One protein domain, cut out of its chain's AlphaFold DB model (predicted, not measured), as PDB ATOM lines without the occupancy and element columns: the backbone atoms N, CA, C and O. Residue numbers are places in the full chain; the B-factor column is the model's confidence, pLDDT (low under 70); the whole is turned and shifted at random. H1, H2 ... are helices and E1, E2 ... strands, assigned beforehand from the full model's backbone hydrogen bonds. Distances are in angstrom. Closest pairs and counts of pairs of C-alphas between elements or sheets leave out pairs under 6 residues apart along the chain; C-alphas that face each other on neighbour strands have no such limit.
ATOM      1  N   ARG A  11      56.489   8.592  97.609       97.75
ATOM      2  CA  ARG A  11      57.635   8.618  98.523       97.75
ATOM      3  C   ARG A  11      57.277   7.994  99.861       97.75
ATOM      4  O   ARG A  11      56.341   8.442 100.519       97.75
ATOM      5  N   VAL A  12      58.059   7.007 100.285       97.56
ATOM      6  CA  VAL A  12      57.949   6.361 101.596       97.56
ATOM      7  C   VAL A  12      59.309   6.446 102.285       97.56
ATOM      8  O   VAL A  12      60.212   5.652 102.031       97.56
ATOM      9  N   GLY A  13      59.484   7.451 103.145       96.81
ATOM     10  CA  GLY A  13      60.793   7.751 103.729       96.81
ATOM     11  C   GLY A  13      61.813   8.112 102.645       96.81
ATOM     12  O   GLY A  13      61.590   9.044 101.878       96.81
ATOM     13  N   ALA A  14      62.921   7.369 102.586       95.94
ATOM     14  CA  ALA A  14      63.971   7.529 101.574       95.94
ATOM     15  C   ALA A  14      63.772   6.633 100.331       95.94
ATOM     16  O   ALA A  14      64.685   6.497  99.519       95.94
ATOM     17  N   THR A  15      62.618   5.973 100.210       97.94
ATOM     18  CA  THR A  15      62.294   5.065  99.105       97.94
ATOM     19  C   THR A  15      61.280   5.710  98.172       97.94
ATOM     20  O   THR A  15      60.232   6.178  98.622       97.94
ATOM     21  N   ASP A  16      61.573   5.684  96.876       98.12
ATOM     22  CA  ASP A  16      60.647   6.102  95.824       98.12
ATOM     23  C   ASP A  16      60.009   4.861  95.184       98.12
ATOM     24  O   ASP A  16      60.703   3.909  94.820       98.12
ATOM     25  N   ILE A  17      58.682   4.860  95.047       98.19
ATOM     26  CA  ILE A  17      57.906   3.775  94.435       98.19
ATOM     27  C   ILE A  17      57.178   4.323  93.211       98.19
ATOM     28  O   ILE A  17      56.391   5.262  93.322       98.19
ATOM     29  N   TYR A  18      57.419   3.721  92.050       97.56
ATOM     30  CA  TYR A  18      56.815   4.102  90.777       97.56
ATOM     31  C   TYR A  18      55.898   2.992  90.277       97.56
ATOM     32  O   TYR A  18      56.296   1.828  90.266       97.56
ATOM     33  N   TRP A  19      54.715   3.368  89.795       96.19
ATOM     34  CA  TRP A  19      53.886   2.504  88.960       96.19
ATOM     35  C   TRP A  19      54.322   2.661  87.513       96.19
ATOM     36  O   TRP A  19      54.461   3.782  87.014       96.19
ATOM     37  N   LEU A  20      54.545   1.534  86.856       95.75
ATOM     38  CA  LEU A  20      54.924   1.467  85.457       95.75
ATOM     39  C   LEU A  20      53.772   0.838  84.673       95.75
ATOM     40  O   LEU A  20      53.092  -0.053  85.163       95.75
ATOM     41  N   GLY A  21      53.543   1.294  83.447       94.38
ATOM     42  CA  GLY A  21      52.454   0.818  82.606       94.38
ATOM     43  C   GLY A  21      52.781  -0.554  82.038       94.38
ATOM     44  O   GLY A  21      53.500  -0.663  81.038       94.38
ATOM     45  N   GLY A  22      52.249  -1.609  82.649       94.88
ATOM     46  CA  GLY A  22      52.443  -2.979  82.167       94.88
ATOM     47  C   GLY A  22      51.384  -3.467  81.181       94.88
ATOM     48  O   GLY A  22      51.499  -4.589  80.686       94.88
ATOM     49  N   GLY A  23      50.420  -2.611  80.850       94.31
ATOM     50  CA  GLY A  23      49.329  -2.896  79.929       94.31
ATOM     51  C   GLY A  23      48.042  -3.234  80.674       94.31
ATOM     52  O   GLY A  23      48.051  -3.938  81.687       94.31
ATOM     53  N   ASP A  24      46.944  -2.734  80.128       95.19
ATOM     54  CA  ASP A  24      45.591  -2.963  80.615       95.19
ATOM     55  C   ASP A  24      44.978  -4.103  79.812       95.19
ATOM     56  O   ASP A  24      45.364  -4.362  78.670       95.19
ATOM     57  N   PHE A  25      44.039  -4.813  80.411       96.31
ATOM     58  CA  PHE A  25      43.380  -5.943  79.781       96.31
ATOM     59  C   PHE A  25      42.013  -6.177  80.410       96.31
ATOM     60  O   PHE A  25      41.652  -5.597  81.433       96.31
ATOM     61  N   ARG A  26      41.226  -7.038  79.778       97.06
ATOM     62  CA  ARG A  26      39.879  -7.390  80.203       97.06
ATOM     63  C   ARG A  26      39.760  -8.888  80.389       97.06
ATOM     64  O   ARG A  26      40.265  -9.670  79.588       97.06
ATOM     65  N   LEU A  27      39.064  -9.277  81.448       96.88
ATOM     66  CA  LEU A  27      38.712 -10.665  81.740       96.88
ATOM     67  C   LEU A  27      37.264 -10.755  82.187       96.88
ATOM     68  O   LEU A  27      36.703  -9.783  82.685       96.88
ATOM     69  N   ASP A  28      36.674 -11.938  82.045       97.25
ATOM     70  CA  ASP A  28      35.352 -12.229  82.590       97.25
ATOM     71  C   ASP A  28      35.331 -12.008  84.113       97.25
ATOM     72  O   ASP A  28      36.082 -12.633  84.868       97.25
ATOM     73  N   GLY A  29      34.448 -11.119  84.575       97.12
ATOM     74  CA  GLY A  29      34.347 -10.783  85.994       97.12
ATOM     75  C   GLY A  29      33.901 -11.970  86.850       97.12
ATOM     76  O   GLY A  29      34.347 -12.111  87.986       97.12
ATOM     77  N   GLY A  30      33.078 -12.872  86.304       96.81
ATOM     78  CA  GLY A  30      32.657 -14.086  87.011       96.81
ATOM     79  C   GLY A  30      33.835 -15.008  87.330       96.81
ATOM     80  O   GLY A  30      33.946 -15.506  88.445       96.81
ATOM     81  N   THR A  31      34.759 -15.164  86.387       95.94
ATOM     82  CA  THR A  31      35.992 -15.940  86.549       95.94
ATOM     83  C   THR A  31      36.912 -15.317  87.598       95.94
ATOM     84  O   THR A  31      37.473 -16.033  88.423       95.94
ATOM     85  N   MET A  32      37.021 -13.984  87.616       97.19
ATOM     86  CA  MET A  32      37.863 -13.259  88.578       97.19
ATOM     87  C   MET A  32      37.322 -13.299  90.010       97.19
ATOM     88  O   MET A  32      38.093 -13.405  90.961       97.19
ATOM     89  N   PHE A  33      36.000 -13.219  90.175       97.12
ATOM     90  CA  PHE A  33      35.347 -13.181  91.487       97.12
ATOM     91  C   PHE A  33      34.790 -14.540  91.947       97.12
ATOM     92  O   PHE A  33      34.289 -14.661  93.070       97.12
ATOM     93  N   GLY A  34      34.895 -15.571  91.107       96.25
ATOM     94  CA  GLY A  34      34.507 -16.947  91.393       96.25
ATOM     95  C   GLY A  34      33.059 -17.066  91.892       96.25
ATOM     96  O   GLY A  34      32.129 -16.703  91.174       96.25
ATOM     97  N   PRO A  35      32.828 -17.579  93.116       97.44
ATOM     98  CA  PRO A  35      31.478 -17.799  93.635       97.44
ATOM     99  C   PRO A  35      30.752 -16.507  94.040       97.44
ATOM    100  O   PRO A  35      29.565 -16.558  94.372       97.44
ATOM    101  N   ALA A  36      31.434 -15.356  94.078       97.31
ATOM    102  CA  ALA A  36      30.814 -14.119  94.525       97.31
ATOM    103  C   ALA A  36      29.729 -13.655  93.526       97.31
ATOM    104  O   ALA A  36      29.997 -13.523  92.329       97.31
ATOM    105  N   PRO A  37      28.503 -13.348  93.992       97.56
ATOM    106  CA  PRO A  37      27.430 -12.906  93.111       97.56
ATOM    107  C   PRO A  37      27.771 -11.614  92.363       97.56
ATOM    108  O   PRO A  37      28.183 -10.626  92.978       97.56
ATOM    109  N   LYS A  38      27.473 -11.578  91.056       97.56
ATOM    110  CA  LYS A  38      27.659 -10.393  90.199       97.56
ATOM    111  C   LYS A  38      27.077  -9.120  90.786       97.56
ATOM    112  O   LYS A  38      27.731  -8.085  90.779       97.56
ATOM    113  N   VAL A  39      25.889  -9.208  91.376       97.44
ATOM    114  CA  VAL A  39      25.215  -8.068  92.011       97.44
ATOM    115  C   VAL A  39      26.024  -7.404  93.129       97.44
ATOM    116  O   VAL A  39      25.771  -6.239  93.428       97.44
ATOM    117  N   LEU A  40      26.975  -8.113  93.748       97.50
ATOM    118  CA  LEU A  40      27.848  -7.578  94.791       97.50
ATOM    119  C   LEU A  40      29.124  -6.982  94.198       97.50
ATOM    120  O   LEU A  40      29.393  -5.804  94.426       97.50
ATOM    121  N   TRP A  41      29.885  -7.760  93.422       97.31
ATOM    122  CA  TRP A  41      31.188  -7.300  92.933       97.31
ATOM    123  C   TRP A  41      31.069  -6.210  91.862       97.31
ATOM    124  O   TRP A  41      31.893  -5.296  91.845       97.31
ATOM    125  N   GLN A  42      30.006  -6.208  91.043       97.50
ATOM    126  CA  GLN A  42      29.853  -5.221  89.961       97.50
ATOM    127  C   GLN A  42      29.649  -3.785  90.462       97.50
ATOM    128  O   GLN A  42      29.752  -2.837  89.690       97.50
ATOM    129  N   LYS A  43      29.344  -3.611  91.756       96.56
ATOM    130  CA  LYS A  43      29.255  -2.293  92.400       96.56
ATOM    131  C   LYS A  43      30.622  -1.620  92.532       96.56
ATOM    132  O   LYS A  43      30.687  -0.398  92.560       96.56
ATOM    133  N   HIS A  44      31.681  -2.420  92.650       95.75
ATOM    134  CA  HIS A  44      33.058  -1.955  92.820       95.75
ATOM    135  C   HIS A  44      33.883  -2.116  91.542       95.75
ATOM    136  O   HIS A  44      34.756  -1.298  91.278       95.75
ATOM    137  N   PHE A  45      33.572  -3.138  90.741       96.38
ATOM    138  CA  PHE A  45      34.236  -3.439  89.477       96.38
ATOM    139  C   PHE A  45      33.182  -3.494  88.365       96.38
ATOM    140  O   PHE A  45      32.643  -4.571  88.093       96.38
ATOM    141  N   PRO A  46      32.812  -2.343  87.769       96.00
ATOM    142  CA  PRO A  46      31.791  -2.289  86.733       96.00
ATOM    143  C   PRO A  46      32.138  -3.219  85.570       96.00
ATOM    144  O   PRO A  46      33.194  -3.092  84.953       96.00
ATOM    145  N   ALA A  47      31.241  -4.157  85.276       97.25
ATOM    146  CA  ALA A  47      31.379  -5.023  84.116       97.25
ATOM    147  C   ALA A  47      30.760  -4.378  82.877       97.25
ATOM    148  O   ALA A  47      29.698  -3.754  82.944       97.25
ATOM    149  N   ALA A  48      31.390  -4.601  81.730       95.94
ATOM    150  CA  ALA A  48      30.822  -4.282  80.433       95.94
ATOM    151  C   ALA A  48      29.682  -5.247  80.051       95.94
ATOM    152  O   ALA A  48      29.344  -6.192  80.772       95.94
ATOM    153  N   ALA A  49      29.077  -5.005  78.883       96.19
ATOM    154  CA  ALA A  49      27.949  -5.791  78.377       96.19
ATOM    155  C   ALA A  49      28.275  -7.288  78.203       96.19
ATOM    156  O   ALA A  49      27.406  -8.129  78.409       96.19
ATOM    157  N   ASP A  50      29.527  -7.617  77.885       95.50
ATOM    158  CA  ASP A  50      30.049  -8.982  77.732       95.50
ATOM    159  C   ASP A  50      30.519  -9.613  79.057       95.50
ATOM    160  O   ASP A  50      31.190 -10.639  79.050       95.50
ATOM    161  N   ASN A  51      30.167  -9.006  80.196       96.94
ATOM    162  CA  ASN A  51      30.558  -9.420  81.544       96.94
ATOM    163  C   ASN A  51      32.054  -9.281  81.876       96.94
ATOM    164  O   ASN A  51      32.474  -9.698  82.958       96.94
ATOM    165  N   THR A  52      32.855  -8.666  81.005       97.75
ATOM    166  CA  THR A  52      34.270  -8.429  81.303       97.75
ATOM    167  C   THR A  52      34.482  -7.191  82.175       97.75
ATOM    168  O   THR A  52      33.707  -6.235  82.115       97.75
ATOM    169  N   ILE A  53      35.539  -7.212  82.983       97.50
ATOM    170  CA  ILE A  53      36.015  -6.091  83.803       97.50
ATOM    171  C   ILE A  53      37.385  -5.633  83.305       97.50
ATOM    172  O   ILE A  53      38.151  -6.442  82.783       97.50
ATOM    173  N   GLU A  54      37.685  -4.349  83.470       96.06
ATOM    174  CA  GLU A  54      39.000  -3.779  83.170       96.06
ATOM    175  C   GLU A  54      39.974  -4.044  84.322       96.06
ATOM    176  O   GLU A  54      39.634  -3.888  85.497       96.06
ATOM    177  N   LEU A  55      41.178  -4.478  83.968       95.75
ATOM    178  CA  LEU A  55      42.261  -4.831  84.869       95.75
ATOM    179  C   LEU A  55      43.551  -4.185  84.372       95.75
ATOM    180  O   LEU A  55      43.776  -4.067  83.168       95.75
ATOM    181  N   VAL A  56      44.421  -3.829  85.309       94.00
ATOM    182  CA  VAL A  56      45.763  -3.314  85.022       94.00
ATOM    183  C   VAL A  56      46.800  -4.330  85.470       94.00
ATOM    184  O   VAL A  56      46.598  -5.047  86.454       94.00
ATOM    185  N   ASN A  57      47.916  -4.400  84.754       94.56
ATOM    186  CA  ASN A  57      49.054  -5.234  85.124       94.56
ATOM    187  C   ASN A  57      50.286  -4.358  85.375       94.56
ATOM    188  O   ASN A  57      51.294  -4.526  84.699       94.56
ATOM    189  N   ASP A  58      50.176  -3.385  86.282       94.69
ATOM    190  CA  ASP A  58      51.186  -2.343  86.499       94.69
ATOM    191  C   ASP A  58      52.353  -2.818  87.383       94.69
ATOM    192  O   ASP A  58      52.159  -3.031  88.584       94.69
ATOM    193  N   PRO A  59      53.584  -2.944  86.844       96.62
ATOM    194  CA  PRO A  59      54.754  -3.275  87.637       96.62
ATOM    195  C   PRO A  59      55.131  -2.132  88.571       96.62
ATOM    196  O   PRO A  59      54.967  -0.953  88.243       96.62
ATOM    197  N   LEU A  60      55.724  -2.485  89.709       97.62
ATOM    198  CA  LEU A  60      56.249  -1.513  90.661       97.62
ATOM    199  C   LEU A  60      57.767  -1.467  90.574       97.62
ATOM    200  O   LEU A  60      58.430  -2.484  90.774       97.62
ATOM    201  N   LEU A  61      58.326  -0.280  90.349       98.06
ATOM    202  CA  LEU A  61      59.743  -0.032  90.594       98.06
ATOM    203  C   LEU A  61      59.907   0.595  91.976       98.06
ATOM    204  O   LEU A  61      59.467   1.718  92.214       98.06
ATOM    205  N   ILE A  62      60.589  -0.120  92.862       98.38
ATOM    206  CA  ILE A  62      60.958   0.330  94.200       98.38
ATOM    207  C   ILE A  62      62.436   0.716  94.164       98.38
ATOM    208  O   ILE A  62      63.308  -0.136  93.976       98.38
ATOM    209  N   ARG A  63      62.724   2.006  94.339       97.75
ATOM    210  CA  ARG A  63      64.084   2.549  94.390       97.75
ATOM    211  C   ARG A  63      64.451   2.893  95.821       97.75
ATOM    212  O   ARG A  63      63.847   3.761  96.446       97.75
ATOM    213  N   THR A  64      65.463   2.207  96.325       97.44
ATOM    214  CA  THR A  64      66.103   2.495  97.611       97.44
ATOM    215  C   THR A  64      67.458   3.164  97.367       97.44
ATOM    216  O   THR A  64      67.857   3.369  96.220       97.44
ATOM    217  N   ALA A  65      68.193   3.484  98.433       96.12
ATOM    218  CA  ALA A  65      69.552   4.010  98.305       96.12
ATOM    219  C   ALA A  65      70.538   3.010  97.666       96.12
ATOM    220  O   ALA A  65      71.532   3.421  97.073       96.12
ATOM    221  N   GLU A  66      70.271   1.707  97.787       97.06
ATOM    222  CA  GLU A  66      71.219   0.638  97.437       97.06
ATOM    223  C   GLU A  66      70.745  -0.205  96.250       97.06
ATOM    224  O   GLU A  66      71.555  -0.751  95.503       97.06
ATOM    225  N   LEU A  67      69.428  -0.327  96.085       97.81
ATOM    226  CA  LEU A  67      68.803  -1.276  95.175       97.81
ATOM    227  C   LEU A  67      67.664  -0.641  94.384       97.81
ATOM    228  O   LEU A  67      66.853   0.116  94.924       97.81
ATOM    229  N   ASN A  68      67.560  -1.077  93.131       97.81
ATOM    230  CA  ASN A  68      66.371  -0.941  92.302       97.81
ATOM    231  C   ASN A  68      65.702  -2.315  92.213       97.81
ATOM    232  O   ASN A  68      66.315  -3.272  91.737       97.81
ATOM    233  N   ILE A  69      64.461  -2.413  92.676       98.31
ATOM    234  CA  ILE A  69      63.694  -3.658  92.712       98.31
ATOM    235  C   ILE A  69      62.482  -3.483  91.806       98.31
ATOM    236  O   ILE A  69      61.698  -2.558  92.001       98.31
ATOM    237  N   LEU A  70      62.330  -4.371  90.828       98.12
ATOM    238  CA  LEU A  70      61.152  -4.424  89.971       98.12
ATOM    239  C   LEU A  70      60.251  -5.577  90.425       98.12
ATOM    240  O   LEU A  70      60.699  -6.723  90.487       98.12
ATOM    241  N   VAL A  71      58.997  -5.268  90.742       98.06
ATOM    242  CA  VAL A  71      57.947  -6.245  91.043       98.06
ATOM    243  C   VAL A  71      57.084  -6.406  89.799       98.06
ATOM    244  O   VAL A  71      56.522  -5.424  89.318       98.06
ATOM    245  N   ASP A  72      56.991  -7.640  89.301       96.56
ATOM    246  CA  ASP A  72      56.347  -8.018  88.037       96.56
ATOM    247  C   ASP A  72      56.930  -7.351  86.778       96.56
ATOM    248  O   ASP A  72      57.924  -6.628  86.807       96.56
ATOM    249  N   SER A  73      56.379  -7.697  85.611       95.50
ATOM    250  CA  SER A  73      56.840  -7.178  84.311       95.50
ATOM    251  C   SER A  73      55.712  -6.845  83.329       95.50
ATOM    252  O   SER A  73      55.981  -6.477  82.184       95.50
ATOM    253  N   GLY A  74      54.455  -6.905  83.774       95.12
ATOM    254  CA  GLY A  74      53.287  -6.622  82.946       95.12
ATOM    255  C   GLY A  74      52.998  -7.721  81.922       95.12
ATOM    256  O   GLY A  74      53.484  -8.847  82.030       95.12
ATOM    257  N   LEU A  75      52.210  -7.386  80.898       94.69
ATOM    258  CA  LEU A  75      51.823  -8.319  79.829       94.69
ATOM    259  C   LEU A  75      52.991  -8.687  78.899       94.69
ATOM    260  O   LEU A  75      52.999  -9.761  78.289       94.69
ATOM    261  N   GLY A  76      53.994  -7.813  78.797       92.06
ATOM    262  CA  GLY A  76      55.167  -8.050  77.967       92.06
ATOM    263  C   GLY A  76      54.838  -8.143  76.476       92.06
ATOM    264  O   GLY A  76      53.869  -7.579  75.976       92.06
ATOM    265  N   ASN A  77      55.671  -8.889  75.758       92.25
ATOM    266  CA  ASN A  77      55.570  -9.121  74.315       92.25
ATOM    267  C   ASN A  77      55.253 -10.587  73.964       92.25
ATOM    268  O   ASN A  77      55.568 -11.040  72.864       92.25
ATOM    269  N   LYS A  78      54.680 -11.347  74.906       92.44
ATOM    270  CA  LYS A  78      54.451 -12.797  74.756       92.44
ATOM    271  C   LYS A  78      53.047 -13.164  74.270       92.44
ATOM    272  O   LYS A  78      52.832 -14.315  73.903       92.44
ATOM    273  N   LEU A  79      52.107 -12.220  74.277       93.88
ATOM    274  CA  LEU A  79      50.743 -12.460  73.809       93.88
ATOM    275  C   LEU A  79      50.699 -12.554  72.282       93.88
ATOM    276  O   LEU A  79      51.195 -11.662  71.587       93.88
ATOM    277  N   THR A  80      50.047 -13.593  71.760       96.25
ATOM    278  CA  THR A  80      49.730 -13.693  70.328       96.25
ATOM    279  C   THR A  80      48.717 -12.611  69.914       96.25
ATOM    280  O   THR A  80      47.995 -12.095  70.770       96.25
ATOM    281  N   PRO A  81      48.593 -12.266  68.617       95.62
ATOM    282  CA  PRO A  81      47.591 -11.293  68.157       95.62
ATOM    283  C   PRO A  81      46.150 -11.668  68.539       95.62
ATOM    284  O   PRO A  81      45.337 -10.809  68.880       95.62
ATOM    285  N   GLU A  82      45.845 -12.966  68.534       96.69
ATOM    286  CA  GLU A  82      44.554 -13.491  68.979       96.69
ATOM    287  C   GLU A  82      44.348 -13.248  70.479       96.69
ATOM    288  O   GLU A  82      43.320 -12.709  70.879       96.69
ATOM    289  N   GLN A  83      45.353 -13.552  71.309       95.88
ATOM    290  CA  GLN A  83      45.288 -13.309  72.753       95.88
ATOM    291  C   GLN A  83      45.158 -11.819  73.084       95.88
ATOM    292  O   GLN A  83      44.391 -11.465  73.973       95.88
ATOM    293  N   GLN A  84      45.857 -10.942  72.358       94.94
ATOM    294  CA  GLN A  84      45.719  -9.490  72.515       94.94
ATOM    295  C   GLN A  84      44.290  -9.027  72.215       94.94
ATOM    296  O   GLN A  84      43.754  -8.192  72.936       94.94
ATOM    297  N   THR A  85      43.655  -9.609  71.196       94.94
ATOM    298  CA  THR A  85      42.265  -9.299  70.834       94.94
ATOM    299  C   THR A  85      41.288  -9.786  71.904       94.94
ATOM    300  O   THR A  85      40.447  -9.016  72.356       94.94
ATOM    301  N   VAL A  86      41.422 -11.040  72.348       94.44
ATOM    302  CA  VAL A  86      40.547 -11.642  73.371       94.44
ATOM    303  C   VAL A  86      40.636 -10.892  74.698       94.44
ATOM    304  O   VAL A  86      39.617 -10.648  75.336       94.44
ATOM    305  N   LEU A  87      41.846 -10.506  75.103       95.38
ATOM    306  CA  LEU A  87      42.089  -9.771  76.342       95.38
ATOM    307  C   LEU A  87      41.860  -8.264  76.200       95.38
ATOM    308  O   LEU A  87      42.010  -7.551  77.187       95.38
ATOM    309  N   ALA A  88      41.558  -7.763  74.997       95.56
ATOM    310  CA  ALA A  88      41.568  -6.333  74.688       95.56
ATOM    311  C   ALA A  88      42.828  -5.626  75.238       95.56
ATOM    312  O   ALA A  88      42.740  -4.554  75.837       95.56
ATOM    313  N   ALA A  89      43.989  -6.273  75.089       94.75
ATOM    314  CA  ALA A  89      45.230  -5.855  75.727       94.75
ATOM    315  C   ALA A  89      45.724  -4.511  75.170       94.75
ATOM    316  O   ALA A  89      45.807  -4.324  73.953       94.75
ATOM    317  N   THR A  90      46.092  -3.589  76.059       91.69
ATOM    318  CA  THR A  90      46.634  -2.273  75.705       91.69
ATOM    319  C   THR A  90      48.167  -2.260  75.757       91.69
ATOM    320  O   THR A  90      48.835  -3.277  75.965       91.69
ATOM    321  N   GLN A  91      48.762  -1.096  75.487       88.00
ATOM    322  CA  GLN A  91      50.198  -0.960  75.268       88.00
ATOM    323  C   GLN A  91      51.034  -1.222  76.533       88.00
ATOM    324  O   GLN A  91      50.928  -0.503  77.529       88.00
ATOM    325  N   TRP A  92      51.978  -2.161  76.423       93.50
ATOM    326  CA  TRP A  92      53.061  -2.375  77.385       93.50
ATOM    327  C   TRP A  92      54.110  -1.252  77.287       93.50
ATOM    328  O   TRP A  92      54.809  -1.124  76.279       93.50
ATOM    329  N   ARG A  93      54.204  -0.410  78.326       92.69
ATOM    330  CA  ARG A  93      55.028   0.819  78.391       92.69
ATOM    331  C   ARG A  93      56.186   0.732  79.394       92.69
ATOM    332  O   ARG A  93      56.903   1.709  79.589       92.69
ATOM    333  N   LEU A  94      56.401  -0.437  79.999       93.75
ATOM    334  CA  LEU A  94      57.401  -0.654  81.045       93.75
ATOM    335  C   LEU A  94      58.801  -0.159  80.648       93.75
ATOM    336  O   LEU A  94      59.395   0.656  81.347       93.75
ATOM    337  N   ILE A  95      59.322  -0.628  79.511       93.31
ATOM    338  CA  ILE A  95      60.698  -0.324  79.085       93.31
ATOM    339  C   ILE A  95      60.875   1.162  78.770       93.31
ATOM    340  O   ILE A  95      61.879   1.762  79.151       93.31
ATOM    341  N   SER A  96      59.896   1.775  78.102       93.06
ATOM    342  CA  SER A  96      59.961   3.194  77.763       93.06
ATOM    343  C   SER A  96      59.856   4.091  78.991       93.06
ATOM    344  O   SER A  96      60.506   5.127  79.014       93.06
ATOM    345  N   GLN A  97      59.098   3.705  80.019       93.75
ATOM    346  CA  GLN A  97      59.038   4.462  81.271       93.75
ATOM    347  C   GLN A  97      60.272   4.265  82.152       93.75
ATOM    348  O   GLN A  97      60.734   5.235  82.741       93.75
ATOM    349  N   LEU A  98      60.850   3.059  82.199       94.25
ATOM    350  CA  LEU A  98      62.127   2.828  82.890       94.25
ATOM    351  C   LEU A  98      63.256   3.684  82.309       94.25
ATOM    352  O   LEU A  98      64.091   4.172  83.057       94.25
ATOM    353  N   ALA A  99      63.263   3.906  80.992       93.06
ATOM    354  CA  ALA A  99      64.258   4.750  80.334       93.06
ATOM    355  C   ALA A  99      64.168   6.245  80.711       93.06
ATOM    356  O   ALA A  99      65.066   7.008  80.363       93.06
ATOM    357  N   LEU A 100      63.093   6.672  81.385       91.25
ATOM    358  CA  LEU A 100      62.885   8.052  81.837       91.25
ATOM    359  C   LEU A 100      63.282   8.278  83.309       91.25
ATOM    360  O   LEU A 100      63.166   9.412  83.777       91.25
TER     361      LEU A 100
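What this domain is: This is residues 11 to 100 of the 101 residues of an uncharacterized protein of Desulfobulbaceae bacterium (UniProt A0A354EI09). Two small sheets lie end to end along the longest axis of a flat, loose model: the three strands E1, E4 and E5 at one end, the two strands E2 and E3 at the other, with E1 leading into E2 and E3 into E4. The short helices H1 and H2 sit at the far end of the E2 and E3 pair, while H3 lies near E2 and H4 grazes the three-stranded sheet. The printed part has 90 residues, with five named strands and four named helices in the order E1 E2 H1 H2 E3 E4 E5 H3 H4; the class is mixed, and under half of the residues, 43, are in named elements. Both sheets are antiparallel, in the orders E1 - E4 - E5 and E2 - E3. The radius of gyration of the C-alphas is 16.2 A, and the spans are 46 by 33 by 17 A.

Where its parts are: E1, residues 15 to 19, is 13.4 A long and begins at C-alpha 15 at (62.294, 5.065, 99.105). E2, residues 24 to 28, is 13.9 A long. H1 is residues 29 to 33 and H2 is residues 38 to 41. E3, residues 52 to 56, is 13.1 A long and begins at C-alpha 52 at (34.270, -8.429, 81.303). E4, residues 60 to 63, is 9.6 A long, and E5, residues 68 to 71, is 10.0 A long. H3, residues 81 to 86, is 8.8 A long. H4, residues 94 to 98, ends at C-alpha 98 at (62.127, 2.828, 82.890).

How they stand to each other: In the larger sheet E1 and E5 are edge strands and E4 is the inner strand. E1 and E4 are antiparallel at 157 degrees, with N 18 and O 61 within hydrogen-bond range at 2.9 A. E4 and E5 form a hairpin at 163 degrees, with N 62 and O 69 at 2.8 A. Residues 11 to 12 pair antiparallel with residues 15 to 16 of E1. H4 only grazes this sheet, with its residues 94 to 98. E2 and E3 are antiparallel at 148 degrees, with N 25 and O 55 at 2.9 A. The closest C-alphas of H1 and E3, those of Gly 29 and Thr 52, are 5.2 A apart. H1 and H2 only just touch, and only at the corner by their link, with 3 pairs of C-alphas within 8 A; the closest are those of Gly 30 and Lys 38, 7.0 A apart. H3 and E2 are near each other, with 7 pairs of C-alphas within 10 A, while H3 and H4 are apart. In H1, H3 and H4 every O i to N i+4 pair is within hydrogen-bond range; H2 is too short for such a pair.

The domain as a whole: The two C-alphas farthest apart are those of Ala 49 and Glu 66, 47.7 A. The printed part has no cut and no long link. Its mean pLDDT is 95.9, and no printed residue is under 70.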